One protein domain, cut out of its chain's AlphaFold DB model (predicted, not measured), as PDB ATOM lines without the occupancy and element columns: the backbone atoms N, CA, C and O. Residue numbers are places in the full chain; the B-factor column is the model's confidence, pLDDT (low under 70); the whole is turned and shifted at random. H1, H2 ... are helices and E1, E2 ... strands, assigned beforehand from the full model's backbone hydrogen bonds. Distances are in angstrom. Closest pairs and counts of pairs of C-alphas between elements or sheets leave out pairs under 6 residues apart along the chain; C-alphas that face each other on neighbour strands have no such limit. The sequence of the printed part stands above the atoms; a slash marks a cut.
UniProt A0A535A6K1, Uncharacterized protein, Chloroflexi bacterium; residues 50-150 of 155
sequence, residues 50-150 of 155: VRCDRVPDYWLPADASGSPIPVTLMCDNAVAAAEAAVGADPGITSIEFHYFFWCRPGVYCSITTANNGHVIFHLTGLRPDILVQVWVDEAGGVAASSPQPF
ATOM      1  N   VAL A  50      31.562   5.927 -42.868       91.44
ATOM      2  CA  VAL A  50      31.492   5.235 -41.575       91.44
ATOM      3  C   VAL A  50      31.674   3.728 -41.786       91.44
ATOM      4  O   VAL A  50      31.063   3.131 -42.678       91.44
ATOM      5  N   ARG A  51      32.520   3.097 -40.969       93.88
ATOM      6  CA  ARG A  51      32.568   1.646 -40.768       93.88
ATOM      7  C   ARG A  51      32.180   1.324 -39.334       93.88
ATOM      8  O   ARG A  51      32.614   2.002 -38.412       93.88
ATOM      9  N   CYS A  52      31.436   0.243 -39.168       92.81
ATOM     10  CA  CYS A  52      31.016  -0.260 -37.872       92.81
ATOM     11  C   CYS A  52      31.428  -1.722 -37.756       92.81
ATOM     12  O   CYS A  52      31.103  -2.517 -38.646       92.81
ATOM     13  N   ASP A  53      32.071  -2.098 -36.656       88.75
ATOM     14  CA  ASP A  53      32.151  -3.500 -36.274       88.75
ATOM     15  C   ASP A  53      30.745  -4.051 -36.018       88.75
ATOM     16  O   ASP A  53      29.864  -3.393 -35.457       88.75
ATOM     17  N   ARG A  54      30.533  -5.301 -36.425       81.38
ATOM     18  CA  ARG A  54      29.325  -6.051 -36.091       81.38
ATOM     19  C   ARG A  54      29.562  -6.783 -34.776       81.38
ATOM     20  O   ARG A  54      30.533  -7.528 -34.690       81.38
ATOM     21  N   VAL A  55      28.651  -6.648 -33.808       74.69
ATOM     22  CA  VAL A  55      28.633  -7.524 -32.622       74.69
ATOM     23  C   VAL A  55      28.488  -8.973 -33.098       74.69
ATOM     24  O   VAL A  55      27.493  -9.284 -33.761       74.69
ATOM     25  N   PRO A  56      29.441  -9.870 -32.802       65.56
ATOM     26  CA  PRO A  56      29.253 -11.289 -33.054       65.56
ATOM     27  C   PRO A  56      28.247 -11.861 -32.050       65.56
ATOM     28  O   PRO A  56      28.341 -11.574 -30.859       65.56
ATOM     29  N   ASP A  57      27.319 -12.714 -32.489       68.44
ATOM     30  CA  ASP A  57      26.249 -13.233 -31.614       68.44
ATOM     31  C   ASP A  57      26.797 -14.001 -30.388       68.44
ATOM     32  O   ASP A  57      26.182 -14.024 -29.326       68.44
ATOM     33  N   TYR A  58      28.002 -14.575 -30.512       65.56
ATOM     34  CA  TYR A  58      28.724 -15.281 -29.447       65.56
ATOM     35  C   TYR A  58      29.506 -14.365 -28.482       65.56
ATOM     36  O   TYR A  58      30.182 -14.865 -27.582       65.56
ATOM     37  N   TRP A  59      29.455 -13.040 -28.666       65.81
ATOM     38  CA  TRP A  59      30.071 -12.029 -27.787       65.81
ATOM     39  C   TRP A  59      29.067 -11.297 -26.896       65.81
ATOM     40  O   TRP A  59      29.480 -10.476 -26.081       65.81
ATOM     41  N   LEU A  60      27.771 -11.598 -27.012       70.00
ATOM     42  CA  LEU A  60      26.763 -11.128 -26.067       70.00
ATOM     43  C   LEU A  60      27.032 -11.792 -24.705       70.00
ATOM     44  O   LEU A  60      26.863 -13.010 -24.593       70.00
ATOM     45  N   PRO A  61      27.480 -11.050 -23.673       68.00
ATOM     46  CA  PRO A  61      27.719 -11.654 -22.374       68.00
ATOM     47  C   PRO A  61      26.376 -12.083 -21.788       68.00
ATOM     48  O   PRO A  61      25.391 -11.356 -21.893       68.00
ATOM     49  N   ALA A  62      26.323 -13.264 -21.182       75.19
ATOM     50  CA  ALA A  62      25.136 -13.718 -20.474       75.19
ATOM     51  C   ALA A  62      25.196 -13.292 -19.002       75.19
ATOM     52  O   ALA A  62      26.274 -13.241 -18.403       75.19
ATOM     53  N   ASP A  63      24.040 -13.003 -18.411       75.56
ATOM     54  CA  ASP A  63      23.919 -12.818 -16.969       75.56
ATOM     55  C   ASP A  63      24.025 -14.165 -16.220       75.56
ATOM     56  O   ASP A  63      24.183 -15.237 -16.809       75.56
ATOM     57  N   ALA A  64      23.906 -14.132 -14.889       76.44
ATOM     58  CA  ALA A  64      23.975 -15.338 -14.060       76.44
ATOM     59  C   ALA A  64      22.835 -16.356 -14.310       76.44
ATOM     60  O   ALA A  64      22.916 -17.480 -13.815       76.44
ATOM     61  N   SER A  65      21.784 -15.988 -15.056       82.81
ATOM     62  CA  SER A  65      20.701 -16.887 -15.484       82.81
ATOM     63  C   SER A  65      20.945 -17.526 -16.857       82.81
ATOM     64  O   SER A  65      20.186 -18.405 -17.263       82.81
ATOM     65  N   GLY A  66      21.995 -17.107 -17.571       78.19
ATOM     66  CA  GLY A  66      22.229 -17.473 -18.967       78.19
ATOM     67  C   GLY A  66      21.471 -16.599 -19.972       78.19
ATOM     68  O   GLY A  66      21.497 -16.902 -21.165       78.19
ATOM     69  N   SER A  67      20.812 -15.522 -19.529       78.75
ATOM     70  CA  SER A  67      20.107 -14.597 -20.421       78.75
ATOM     71  C   SER A  67      21.096 -13.624 -21.072       78.75
ATOM     72  O   SER A  67      21.945 -13.083 -20.361       78.75
ATOM     73  N   PRO A  68      21.008 -13.345 -22.389       72.81
ATOM     74  CA  PRO A  68      21.867 -12.357 -23.037       72.81
ATOM     75  C   PRO A  68      21.678 -10.967 -22.422       72.81
ATOM     76  O   PRO A  68      20.563 -10.444 -22.380       72.81
ATOM     77  N   ILE A  69      22.771 -10.345 -21.983       75.50
ATOM     78  CA  ILE A  69      22.784  -8.946 -21.557       75.50
ATOM     79  C   ILE A  69      22.648  -8.084 -22.821       75.50
ATOM     80  O   ILE A  69      23.442  -8.247 -23.755       75.50
ATOM     81  N   PRO A  70      21.665  -7.168 -22.888       73.38
ATOM     82  CA  PRO A  70      21.464  -6.340 -24.065       73.38
ATOM     83  C   PRO A  70      22.643  -5.386 -24.273       73.38
ATOM     84  O   PRO A  70      23.044  -4.645 -23.373       73.38
ATOM     85  N   VAL A  71      23.159  -5.377 -25.502       79.31
ATOM     86  CA  VAL A  71      24.076  -4.338 -25.971       79.31
ATOM     87  C   VAL A  71      23.247  -3.109 -26.328       79.31
ATOM     88  O   VAL A  71      22.305  -3.200 -27.114       79.31
ATOM     89  N   THR A  72      23.577  -1.971 -25.727       85.44
ATOM     90  CA  THR A  72      22.909  -0.676 -25.928       85.44
ATOM     91  C   THR A  72      23.820   0.354 -26.598       85.44
ATOM     92  O   THR A  72      23.323   1.328 -27.173       85.44
ATOM     93  N   LEU A  73      25.137   0.114 -26.610       90.00
ATOM     94  CA  LEU A  73      26.070   0.835 -27.473       90.00
ATOM     95  C   LEU A  73      25.912   0.335 -28.915       90.00
ATOM     96  O   LEU A  73      26.233  -0.808 -29.224       90.00
ATOM     97  N   MET A  74      25.396   1.192 -29.788       90.88
ATOM     98  CA  MET A  74      25.242   0.949 -31.221       90.88
ATOM     99  C   MET A  74      26.257   1.801 -31.987       90.88
ATOM    100  O   MET A  74      26.815   2.752 -31.447       90.88
ATOM    101  N   CYS A  75      26.482   1.510 -33.269       92.44
ATOM    102  CA  CYS A  75      27.404   2.330 -34.058       92.44
ATOM    103  C   CYS A  75      26.930   3.790 -34.160       92.44
ATOM    104  O   CYS A  75      27.707   4.706 -33.914       92.44
ATOM    105  N   ASP A  76      25.644   4.012 -34.448       93.38
ATOM    106  CA  ASP A  76      25.115   5.356 -34.709       93.38
ATOM    107  C   ASP A  76      25.204   6.278 -33.481       93.38
ATOM    108  O   ASP A  76      25.581   7.444 -33.608       93.38
ATOM    109  N   ASN A  77      24.903   5.769 -32.276       93.94
ATOM    110  CA  ASN A  77      24.991   6.564 -31.044       93.94
ATOM    111  C   ASN A  77      26.437   6.689 -30.522       93.94
ATOM    112  O   ASN A  77      26.783   7.738 -29.981       93.94
ATOM    113  N   ALA A  78      27.303   5.696 -30.762       94.94
ATOM    114  CA  ALA A  78      28.745   5.798 -30.534       94.94
ATOM    115  C   ALA A  78      29.403   6.874 -31.414       94.94
ATOM    116  O   ALA A  78      30.117   7.739 -30.904       94.94
ATOM    117  N   VAL A  79      29.147   6.848 -32.726       95.62
ATOM    118  CA  VAL A  79      29.695   7.817 -33.685       95.62
ATOM    119  C   VAL A  79      29.183   9.220 -33.373       95.62
ATOM    120  O   VAL A  79      30.001  10.123 -33.241       95.62
ATOM    121  N   ALA A  80      27.880   9.402 -33.134       94.94
ATOM    122  CA  ALA A  80      27.324  10.712 -32.787       94.94
ATOM    123  C   ALA A  80      27.924  11.302 -31.493       94.94
ATOM    124  O   ALA A  80      28.219  12.497 -31.437       94.94
ATOM    125  N   ALA A  81      28.146  10.480 -30.458       95.62
ATOM    126  CA  ALA A  81      28.801  10.926 -29.224       95.62
ATOM    127  C   ALA A  81      30.275  11.308 -29.454       95.62
ATOM    128  O   ALA A  81      30.756  12.294 -28.893       95.62
ATOM    129  N   ALA A  82      30.987  10.564 -30.303       96.06
ATOM    130  CA  ALA A  82      32.375  10.855 -30.638       96.06
ATOM    131  C   ALA A  82      32.525  12.094 -31.540       96.06
ATOM    132  O   ALA A  82      33.405  12.916 -31.294       96.06
ATOM    133  N   GLU A  83      31.650  12.284 -32.533       94.44
ATOM    134  CA  GLU A  83      31.585  13.501 -33.357       94.44
ATOM    135  C   GLU A  83      31.290  14.737 -32.497       94.44
ATOM    136  O   GLU A  83      31.933  15.771 -32.660       94.44
ATOM    137  N   ALA A  84      30.387  14.623 -31.516       94.31
ATOM    138  CA  ALA A  84      30.124  15.695 -30.558       94.31
ATOM    139  C   ALA A  84      31.345  16.027 -29.674       94.31
ATOM    140  O   ALA A  84      31.514  17.184 -29.287       94.31
ATOM    141  N   ALA A  85      32.204  15.044 -29.377       95.19
ATOM    142  CA  ALA A  85      33.439  15.243 -28.616       95.19
ATOM    143  C   ALA A  85      34.584  15.844 -29.455       95.19
ATOM    144  O   ALA A  85      35.360  16.643 -28.929       95.19
ATOM    145  N   VAL A  86      34.699  15.481 -30.739       93.81
ATOM    146  CA  VAL A  86      35.677  16.062 -31.687       93.81
ATOM    147  C   VAL A  86      35.275  17.476 -32.114       93.81
ATOM    148  O   VAL A  86      36.132  18.343 -32.272       93.81
ATOM    149  N   GLY A  87      33.974  17.726 -32.255       89.06
ATOM    150  CA  GLY A  87      33.442  18.933 -32.872       89.06
ATOM    151  C   GLY A  87      33.417  18.841 -34.401       89.06
ATOM    152  O   GLY A  87      33.843  17.860 -35.007       89.06
ATOM    153  N   ALA A  88      32.884  19.881 -35.044       77.62
ATOM    154  CA  ALA A  88      32.753  19.920 -36.496       77.62
ATOM    155  C   ALA A  88      34.113  20.163 -37.180       77.62
ATOM    156  O   ALA A  88      34.566  21.304 -37.271       77.62
ATOM    157  N   ASP A  89      34.732  19.097 -37.695       77.50
ATOM    158  CA  ASP A  89      35.972  19.150 -38.477       77.50
ATOM    159  C   ASP A  89      35.709  18.776 -39.957       77.50
ATOM    160  O   ASP A  89      35.332  17.637 -40.249       77.50
ATOM    161  N   PRO A  90      35.906  19.701 -40.921       65.56
ATOM    162  CA  PRO A  90      35.727  19.424 -42.348       65.56
ATOM    163  C   PRO A  90      36.820  18.523 -42.960       65.56
ATOM    164  O   PRO A  90      36.727  18.187 -44.140       65.56
ATOM    165  N   GLY A  91      37.868  18.164 -42.209       85.75
ATOM    166  CA  GLY A  91      38.970  17.302 -42.644       85.75
ATOM    167  C   GLY A  91      38.736  15.796 -42.467       85.75
ATOM    168  O   GLY A  91      39.517  15.003 -43.003       85.75
ATOM    169  N   ILE A  92      37.687  15.384 -41.745       89.31
ATOM    170  CA  ILE A  92      37.368  13.967 -41.509       89.31
ATOM    171  C   ILE A  92      36.909  13.315 -42.822       89.31
ATOM    172  O   ILE A  92      35.893  13.695 -43.402       89.31
ATOM    173  N   THR A  93      37.639  12.294 -43.278       90.69
ATOM    174  CA  THR A  93      37.324  11.540 -44.506       90.69
ATOM    175  C   THR A  93      36.700  10.171 -44.238       90.69
ATOM    176  O   THR A  93      35.918   9.675 -45.052       90.69
ATOM    177  N   SER A  94      37.004   9.553 -43.095       91.81
ATOM    178  CA  SER A  94      36.336   8.329 -42.645       91.81
ATOM    179  C   SER A  94      36.344   8.183 -41.128       91.81
ATOM    180  O   SER A  94      37.187   8.759 -40.439       91.81
ATOM    181  N   ILE A  95      35.397   7.386 -40.637       94.19
ATOM    182  CA  ILE A  95      35.185   7.060 -39.228       94.19
ATOM    183  C   ILE A  95      35.085   5.538 -39.107       94.19
ATOM    184  O   ILE A  95      34.372   4.905 -39.888       94.19
ATOM    185  N   GLU A  96      35.769   4.945 -38.134       95.19
ATOM    186  CA  GLU A  96      35.680   3.516 -37.825       95.19
ATOM    187  C   GLU A  96      35.264   3.339 -36.355       95.19
ATOM    188  O   GLU A  96      35.890   3.900 -35.458       95.19
ATOM    189  N   PHE A  97      34.178   2.604 -36.102       94.38
ATOM    190  CA  PHE A  97      33.718   2.238 -34.761       94.38
ATOM    191  C   PHE A  97      34.012   0.767 -34.477       94.38
ATOM    192  O   PHE A  97      33.595  -0.117 -35.233       94.38
ATOM    193  N   HIS A  98      34.653   0.528 -33.338       91.69
ATOM    194  CA  HIS A  98      35.028  -0.787 -32.845       91.69
ATOM    195  C   HIS A  98      34.494  -1.006 -31.431       91.69
ATOM    196  O   HIS A  98      34.496  -0.095 -30.596       91.69
ATOM    197  N   TYR A  99      34.081  -2.238 -31.138       88.50
ATOM    198  CA  TYR A  99      33.715  -2.615 -29.775       88.50
ATOM    199  C   TYR A  99      34.952  -2.736 -28.876       88.50
ATOM    200  O   TYR A  99      36.059  -3.022 -29.332       88.50
ATOM    201  N   PHE A 100      34.718  -2.557 -27.575       86.31
ATOM    202  CA  PHE A 100      35.701  -2.486 -26.494       86.31
ATOM    203  C   PHE A 100      36.635  -1.273 -26.559       86.31
ATOM    204  O   PHE A 100      36.794  -0.606 -27.580       86.31
ATOM    205  N   PHE A 101      37.250  -0.964 -25.420       85.56
ATOM    206  CA  PHE A 101      38.256   0.089 -25.337       85.56
ATOM    207  C   PHE A 101      39.506  -0.273 -26.140       85.56
ATOM    208  O   PHE A 101      39.920  -1.432 -26.188       85.56
ATOM    209  N   TRP A 102      40.110   0.735 -26.769       86.25
ATOM    210  CA  TRP A 102      41.305   0.540 -27.580       86.25
ATOM    211  C   TRP A 102      42.495   0.119 -26.712       86.25
ATOM    212  O   TRP A 102      42.797   0.743 -25.692       86.25
ATOM    213  N   CYS A 103      43.220  -0.901 -27.165       82.62
ATOM    214  CA  CYS A 103      44.430  -1.389 -26.517       82.62
ATOM    215  C   CYS A 103      45.660  -1.056 -27.347       82.62
ATOM    216  O   CYS A 103      45.719  -1.345 -28.544       82.62
ATOM    217  N   ARG A 104      46.703  -0.542 -26.688       80.69
ATOM    218  CA  ARG A 104      48.016  -0.430 -27.323       80.69
ATOM    219  C   ARG A 104      48.558  -1.834 -27.618       80.69
ATOM    220  O   ARG A 104      48.460  -2.694 -26.742       80.69
ATOM    221  N   PRO A 105      49.173  -2.076 -28.790       77.88
ATOM    222  CA  PRO A 105      49.875  -3.328 -29.055       77.88
ATOM    223  C   PRO A 105      50.825  -3.699 -27.907       77.88
ATOM    224  O   PRO A 105      51.570  -2.853 -27.414       77.88
ATOM    225  N   GLY A 106      50.761  -4.954 -27.456       73.31
ATOM    226  CA  GLY A 106      51.521  -5.448 -26.300       73.31
ATOM    227  C   GLY A 106      50.890  -5.183 -24.924       73.31
ATOM    228  O   GLY A 106      51.418  -5.674 -23.930       73.31
ATOM    229  N   VAL A 107      49.763  -4.467 -24.839       79.94
ATOM    230  CA  VAL A 107      49.002  -4.261 -23.595       79.94
ATOM    231  C   VAL A 107      47.730  -5.106 -23.616       79.94
ATOM    232  O   VAL A 107      46.945  -5.044 -24.559       79.94
ATOM    233  N   TYR A 108      47.504  -5.875 -22.551       74.56
ATOM    234  CA  TYR A 108      46.225  -6.544 -22.318       74.56
ATOM    235  C   TYR A 108      45.224  -5.553 -21.714       74.56
ATOM    236  O   TYR A 108      45.475  -5.028 -20.629       74.56
ATOM    237  N   CYS A 109      44.079  -5.342 -22.366       70.62
ATOM    238  CA  CYS A 109      42.902  -4.776 -21.705       70.62
ATOM    239  C   CYS A 109      41.878  -5.876 -21.439       70.62
ATOM    240  O   CYS A 109      41.732  -6.816 -22.221       70.62
ATOM    241  N   SER A 110      41.127  -5.727 -20.351       64.94
ATOM    242  CA  SER A 110      39.979  -6.586 -20.092       64.94
ATOM    243  C   SER A 110      38.857  -6.279 -21.088       64.94
ATOM    244  O   SER A 110      38.416  -5.135 -21.211       64.94
ATOM    245  N   ILE A 111      38.391  -7.314 -21.784       67.31
ATOM    246  CA  ILE A 111      37.186  -7.288 -22.618       67.31
ATOM    247  C   ILE A 111      35.992  -7.377 -21.656       67.31
ATOM    248  O   ILE A 111      35.532  -8.468 -21.330       67.31
ATOM    249  N   THR A 112      35.571  -6.235 -21.102       62.56
ATOM    250  CA  THR A 112      34.605  -6.191 -19.989       62.56
ATOM    251  C   THR A 112      33.155  -6.305 -20.445       62.56
ATOM    252  O   THR A 112      32.434  -7.182 -19.977       62.56
ATOM    253  N   THR A 113      32.708  -5.429 -21.347       72.31
ATOM    254  CA  THR A 113      31.344  -5.423 -21.895       72.31
ATOM    255  C   THR A 113      31.339  -4.878 -23.321       72.31
ATOM    256  O   THR A 113      32.149  -4.021 -23.675       72.31
ATOM    257  N   ALA A 114      30.373  -5.321 -24.128       74.25
ATOM    258  CA  ALA A 114      30.092  -4.740 -25.444       74.25
ATOM    259  C   ALA A 114      29.355  -3.378 -25.366       74.25
ATOM    260  O   ALA A 114      28.987  -2.819 -26.391       74.25
ATOM    261  N   ASN A 115      29.180  -2.813 -24.162       87.81
ATOM    262  CA  ASN A 115      28.691  -1.444 -23.946       87.81
ATOM    263  C   ASN A 115      29.831  -0.413 -23.833       87.81
ATOM    264  O   ASN A 115      29.584   0.747 -23.511       87.81
ATOM    265  N   ASN A 116      31.062  -0.838 -24.123       89.31
ATOM    266  CA  ASN A 116      32.245  -0.004 -24.297       89.31
ATOM    267  C   ASN A 116      32.751  -0.145 -25.740       89.31
ATOM    268  O   ASN A 116      32.590  -1.201 -26.355       89.31
ATOM    269  N   GLY A 117      33.407   0.886 -26.259       92.31
ATOM    270  CA  GLY A 117      33.933   0.924 -27.618       92.31
ATOM    271  C   GLY A 117      34.970   2.023 -27.822       92.31
ATOM    272  O   GLY A 117      35.305   2.788 -26.909       92.31
ATOM    273  N   HIS A 118      35.453   2.133 -29.052       94.06
ATOM    274  CA  HIS A 118      36.238   3.270 -29.505       94.06
ATOM    275  C   HIS A 118      35.875   3.659 -30.938       94.06
ATOM    276  O   HIS A 118      35.493   2.826 -31.758       94.06
ATOM    277  N   VAL A 119      35.996   4.952 -31.216       95.81
ATOM    278  CA  VAL A 119      35.801   5.561 -32.527       95.81
ATOM    279  C   VAL A 119      37.137   6.139 -32.984       95.81
ATOM    280  O   VAL A 119      37.827   6.829 -32.227       95.81
ATOM    281  N   ILE A 120      37.504   5.833 -34.221       95.19
ATOM    282  CA  ILE A 120      38.716   6.291 -34.890       95.19
ATOM    283  C   ILE A 120      38.302   7.248 -36.004       95.19
ATOM    284  O   ILE A 120      37.460   6.901 -36.832       95.19
ATOM    285  N   PHE A 121      38.910   8.431 -36.053       94.50
ATOM    286  CA  PHE A 121      38.734   9.381 -37.152       94.50
ATOM    287  C   PHE A 121      40.003   9.449 -37.997       94.50
ATOM    288  O   PHE A 121      41.122   9.449 -37.473       94.50
ATOM    289  N   HIS A 122      39.804   9.540 -39.307       93.12
ATOM    290  CA  HIS A 122      40.855   9.620 -40.313       93.12
ATOM    291  C   HIS A 122      40.777  10.989 -40.989       93.12
ATOM    292  O   HIS A 122      39.776  11.304 -41.643       93.12
ATOM    293  N   LEU A 123      41.816  11.803 -40.820       89.50
ATOM    294  CA  LEU A 123      41.926  13.142 -41.384       89.50
ATOM    295  C   LEU A 123      42.703  13.053 -42.700       89.50
ATOM    296  O   LEU A 123      43.899  12.769 -42.723       89.50
ATOM    297  N   THR A 124      42.043  13.334 -43.823       81.56
ATOM    298  CA  THR A 124      42.666  13.335 -45.163       81.56
ATOM    299  C   THR A 124      43.442  12.054 -45.525       81.56
ATOM    300  O   THR A 124      44.629  12.089 -45.850       81.56
ATOM    301  N   GLY A 125      42.769  10.900 -45.537       73.44
ATOM    302  CA  GLY A 125      43.358   9.649 -46.029       73.44
ATOM    303  C   GLY A 125      42.858   8.407 -45.299       73.44
ATOM    304  O   GLY A 125      41.714   8.350 -44.866       73.44
ATOM    305  N   LEU A 126      43.726   7.393 -45.201       76.62
ATOM    306  CA  LEU A 126      43.445   6.120 -44.515       76.62
ATOM    307  C   LEU A 126      44.253   5.933 -43.220       76.62
ATOM    308  O   LEU A 126      44.128   4.903 -42.560       76.62
ATOM    309  N   ARG A 127      45.093   6.902 -42.839       87.19
ATOM    310  CA  ARG A 127      45.806   6.868 -41.556       87.19
ATOM    311  C   ARG A 127      44.802   7.145 -40.426       87.19
ATOM    312  O   ARG A 127      43.938   7.987 -40.627       87.19
ATOM    313  N   PRO A 128      44.850   6.433 -39.289       90.25
ATOM    314  CA  PRO A 128      44.071   6.807 -38.114       90.25
ATOM    315  C   PRO A 128      44.751   7.991 -37.410       90.25
ATOM    316  O   PRO A 128      45.959   7.946 -37.154       90.25
ATOM    317  N   ASP A 129      43.996   9.046 -37.104       92.81
ATOM    318  CA  ASP A 129      44.548  10.317 -36.608       92.81
ATOM    319  C   ASP A 129      43.992  10.731 -35.243       92.81
ATOM    320  O   ASP A 129      44.752  11.233 -34.414       92.81
ATOM    321  N   ILE A 130      42.708  10.467 -34.973       94.25
ATOM    322  CA  ILE A 130      42.063  10.738 -33.681       94.25
ATOM    323  C   ILE A 130      41.453   9.445 -33.135       94.25
ATOM    324  O   ILE A 130      40.841   8.678 -33.875       94.25
ATOM    325  N   LEU A 131      41.596   9.235 -31.830       95.12
ATOM    326  CA  LEU A 131      40.961   8.185 -31.046       95.12
ATOM    327  C   LEU A 131      40.024   8.816 -30.005       95.12
ATOM    328  O   LEU A 131      40.441   9.667 -29.216       95.12
ATOM    329  N   VAL A 132      38.779   8.352 -29.966       96.31
ATOM    330  CA  VAL A 132      37.791   8.663 -28.926       96.31
ATOM    331  C   VAL A 132      37.310   7.351 -28.319       96.31
ATOM    332  O   VAL A 132      36.949   6.430 -29.044       96.31
ATOM    333  N   GLN A 133      37.291   7.241 -26.994       94.75
ATOM    334  CA  GLN A 133      36.644   6.115 -26.318       94.75
ATOM    335  C   GLN A 133      35.180   6.450 -26.062       94.75
ATOM    336  O   GLN A 133      34.867   7.595 -25.741       94.75
ATOM    337  N   VAL A 134      34.301   5.462 -26.185       95.12
ATOM    338  CA  VAL A 134      32.851   5.614 -26.010       95.12
ATOM    339  C   VAL A 134      32.314   4.519 -25.100       95.12
ATOM    340  O   VAL A 134      32.811   3.391 -25.114       95.12
ATOM    341  N   TRP A 135      31.325   4.844 -24.278       93.88
ATOM    342  CA  TRP A 135      30.714   3.896 -23.348       93.88
ATOM    343  C   TRP A 135      29.286   4.299 -23.005       93.88
ATOM    344  O   TRP A 135      28.901   5.460 -23.142       93.88
ATOM    345  N   VAL A 136      28.509   3.332 -22.530       92.19
ATOM    346  CA  VAL A 136      27.199   3.590 -21.927       92.19
ATOM    347  C   VAL A 136      27.404   3.987 -20.464       92.19
ATOM    348  O   VAL A 136      28.098   3.291 -19.723       92.19
ATOM    349  N   ASP A 137      26.837   5.120 -20.058       89.56
ATOM    350  CA  ASP A 137      26.904   5.626 -18.686       89.56
ATOM    351  C   ASP A 137      25.857   4.978 -17.756       89.56
ATOM    352  O   ASP A 137      25.008   4.187 -18.174       89.56
ATOM    353  N   GLU A 138      25.912   5.311 -16.464       86.06
ATOM    354  CA  GLU A 138      24.994   4.778 -15.443       86.06
ATOM    355  C   GLU A 138      23.521   5.181 -15.661       86.06
ATOM    356  O   GLU A 138      22.622   4.533 -15.124       86.06
ATOM    357  N   ALA A 139      23.254   6.225 -16.454       88.12
ATOM    358  CA  ALA A 139      21.911   6.658 -16.835       88.12
ATOM    359  C   ALA A 139      21.421   6.010 -18.149       88.12
ATOM    360  O   ALA A 139      20.278   6.238 -18.552       88.12
ATOM    361  N   GLY A 140      22.254   5.200 -18.811       86.56
ATOM    362  CA  GLY A 140      21.966   4.595 -20.113       86.56
ATOM    363  C   GLY A 140      22.215   5.520 -21.309       86.56
ATOM    364  O   GLY A 140      21.854   5.162 -22.431       86.56
ATOM    365  N   GLY A 141      22.814   6.695 -21.095       91.69
ATOM    366  CA  GLY A 141      23.303   7.574 -22.156       91.69
ATOM    367  C   GLY A 141      24.605   7.050 -22.765       91.69
ATOM    368  O   GLY A 141      25.273   6.204 -22.176       91.69
ATOM    369  N   VAL A 142      24.983   7.545 -23.948       94.94
ATOM    370  CA  VAL A 142      26.313   7.276 -24.522       94.94
ATOM    371  C   VAL A 142      27.218   8.470 -24.258       94.94
ATOM    372  O   VAL A 142      26.945   9.581 -24.714       94.94
ATOM    373  N   ALA A 143      28.301   8.221 -23.533       95.25
ATOM    374  CA  ALA A 143      29.346   9.180 -23.227       95.25
ATOM    375  C   ALA A 143      30.593   8.928 -24.088       95.25
ATOM    376  O   ALA A 143      30.817   7.825 -24.595       95.25
ATOM    377  N   ALA A 144      31.417   9.965 -24.232       96.25
ATOM    378  CA  ALA A 144      32.658   9.941 -24.995       96.25
ATOM    379  C   ALA A 144      33.813  10.566 -24.196       96.25
ATOM    380  O   ALA A 144      33.615  11.485 -23.396       96.25
ATOM    381  N   SER A 145      35.038  10.088 -24.419       95.81
ATOM    382  CA  SER A 145      36.247  10.709 -23.873       95.81
ATOM    383  C   SER A 145      36.601  11.991 -24.623       95.81
ATOM    384  O   SER A 145      36.238  12.169 -25.783       95.81
ATOM    385  N   SER A 146      37.432  12.836 -24.008       95.69
ATOM    386  CA  SER A 146      38.130  13.891 -24.752       95.69
ATOM    387  C   SER A 146      38.939  13.281 -25.917       95.69
ATOM    388  O   SER A 146      39.628  12.276 -25.681       95.69
ATOM    389  N   PRO A 147      38.893  13.844 -27.141       95.31
ATOM    390  CA  PRO A 147      39.647  13.345 -28.289       95.31
ATOM    391  C   PRO A 147      41.152  13.287 -28.029       95.31
ATOM    392  O   PRO A 147      41.740  14.239 -27.516       95.31
ATOM    393  N   GLN A 148      41.786  12.176 -28.401       93.94
ATOM    394  CA  GLN A 148      43.234  11.983 -28.291       93.94
ATOM    395  C   GLN A 148      43.846  11.734 -29.676       93.94
ATOM    396  O   GLN A 148      43.196  11.104 -30.508       93.94
ATOM    397  N   PRO A 149      45.098  12.145 -29.945       92.62
ATOM    398  CA  PRO A 149      45.815  11.696 -31.136       92.62
ATOM    399  C   PRO A 149      45.914  10.167 -31.164       92.62
ATOM    400  O   PRO A 149      46.217   9.547 -30.139       92.62
ATOM    401  N   PHE A 150      45.693   9.550 -32.326       89.88
ATOM    402  CA  PHE A 150      45.801   8.100 -32.448       89.88
ATOM    403  C   PHE A 150      47.246   7.650 -32.154       89.88
ATOM    404  O   PHE A 150      48.186   8.184 -32.758       89.88
TER     405      PHE A 150
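This is residues 50 to 150 of the 155 residues of an uncharacterized protein of Chloroflexi bacterium (UniProt A0A535A6K1). A twisted sheet of five strands curls round one helix, H1, which covers one face of it. Two long loops reach away from this core: residues 53 to 74 along the longest axis, and residues 100 to 115 to one side. The printed part has 101 residues, under half in named elements, in the order E1, H1, E2, E3, E4, E5; the class is mixed, helices and strands. The mixed sheet runs E1, E2, E3, E4, E5. The whole is compact, with a radius of gyration of the C-alphas of 14.1 A and spans of 47 by 32 by 21 A.

E1, residues 50 to 52, begins at C-alpha 50 (31.492, 5.235, -41.575). H1, residues 75 to 86, is 16.2 A long. E2, residues 92 to 99, measures 20.6 A, E3, residues 116 to 123, 23.6 A, and E4, residues 130 to 136, 20.3 A. E5, residues 142 to 144, ends at C-alpha 144 (32.658, 9.941, -24.995).

E1 is parallel to E2, with N 51 and O 95 2.8 A apart; E1, H1 and E2 form a strand-helix-strand unit, two parallel neighbour strands with a helix between, its crossover left-handed. E2 to E5 form a meander, each strand the antiparallel neighbour of the one before: N 96 and O 120 are 2.9 A apart, N 119 and O 132 2.8 A, N 143 and O 135 2.9 A. H1 is on the sheet, in two layers; its closest C-alphas to E5 are Ala 82 and Ala 144, 5.7 A apart. In H1 every O i to N i+4 pair is within hydrogen-bond range. E1 and E5, the edge strands, are apart.

The farthest C-alphas, of Ser 65 and Thr 124, are 47.7 A apart. The printed part has no cut. The links E1 to H1 and E2 to E3 are long. Mean pLDDT of the printed part is 85.7; residues 56 to 59, 61, 90 and 110 to 112 are under 70.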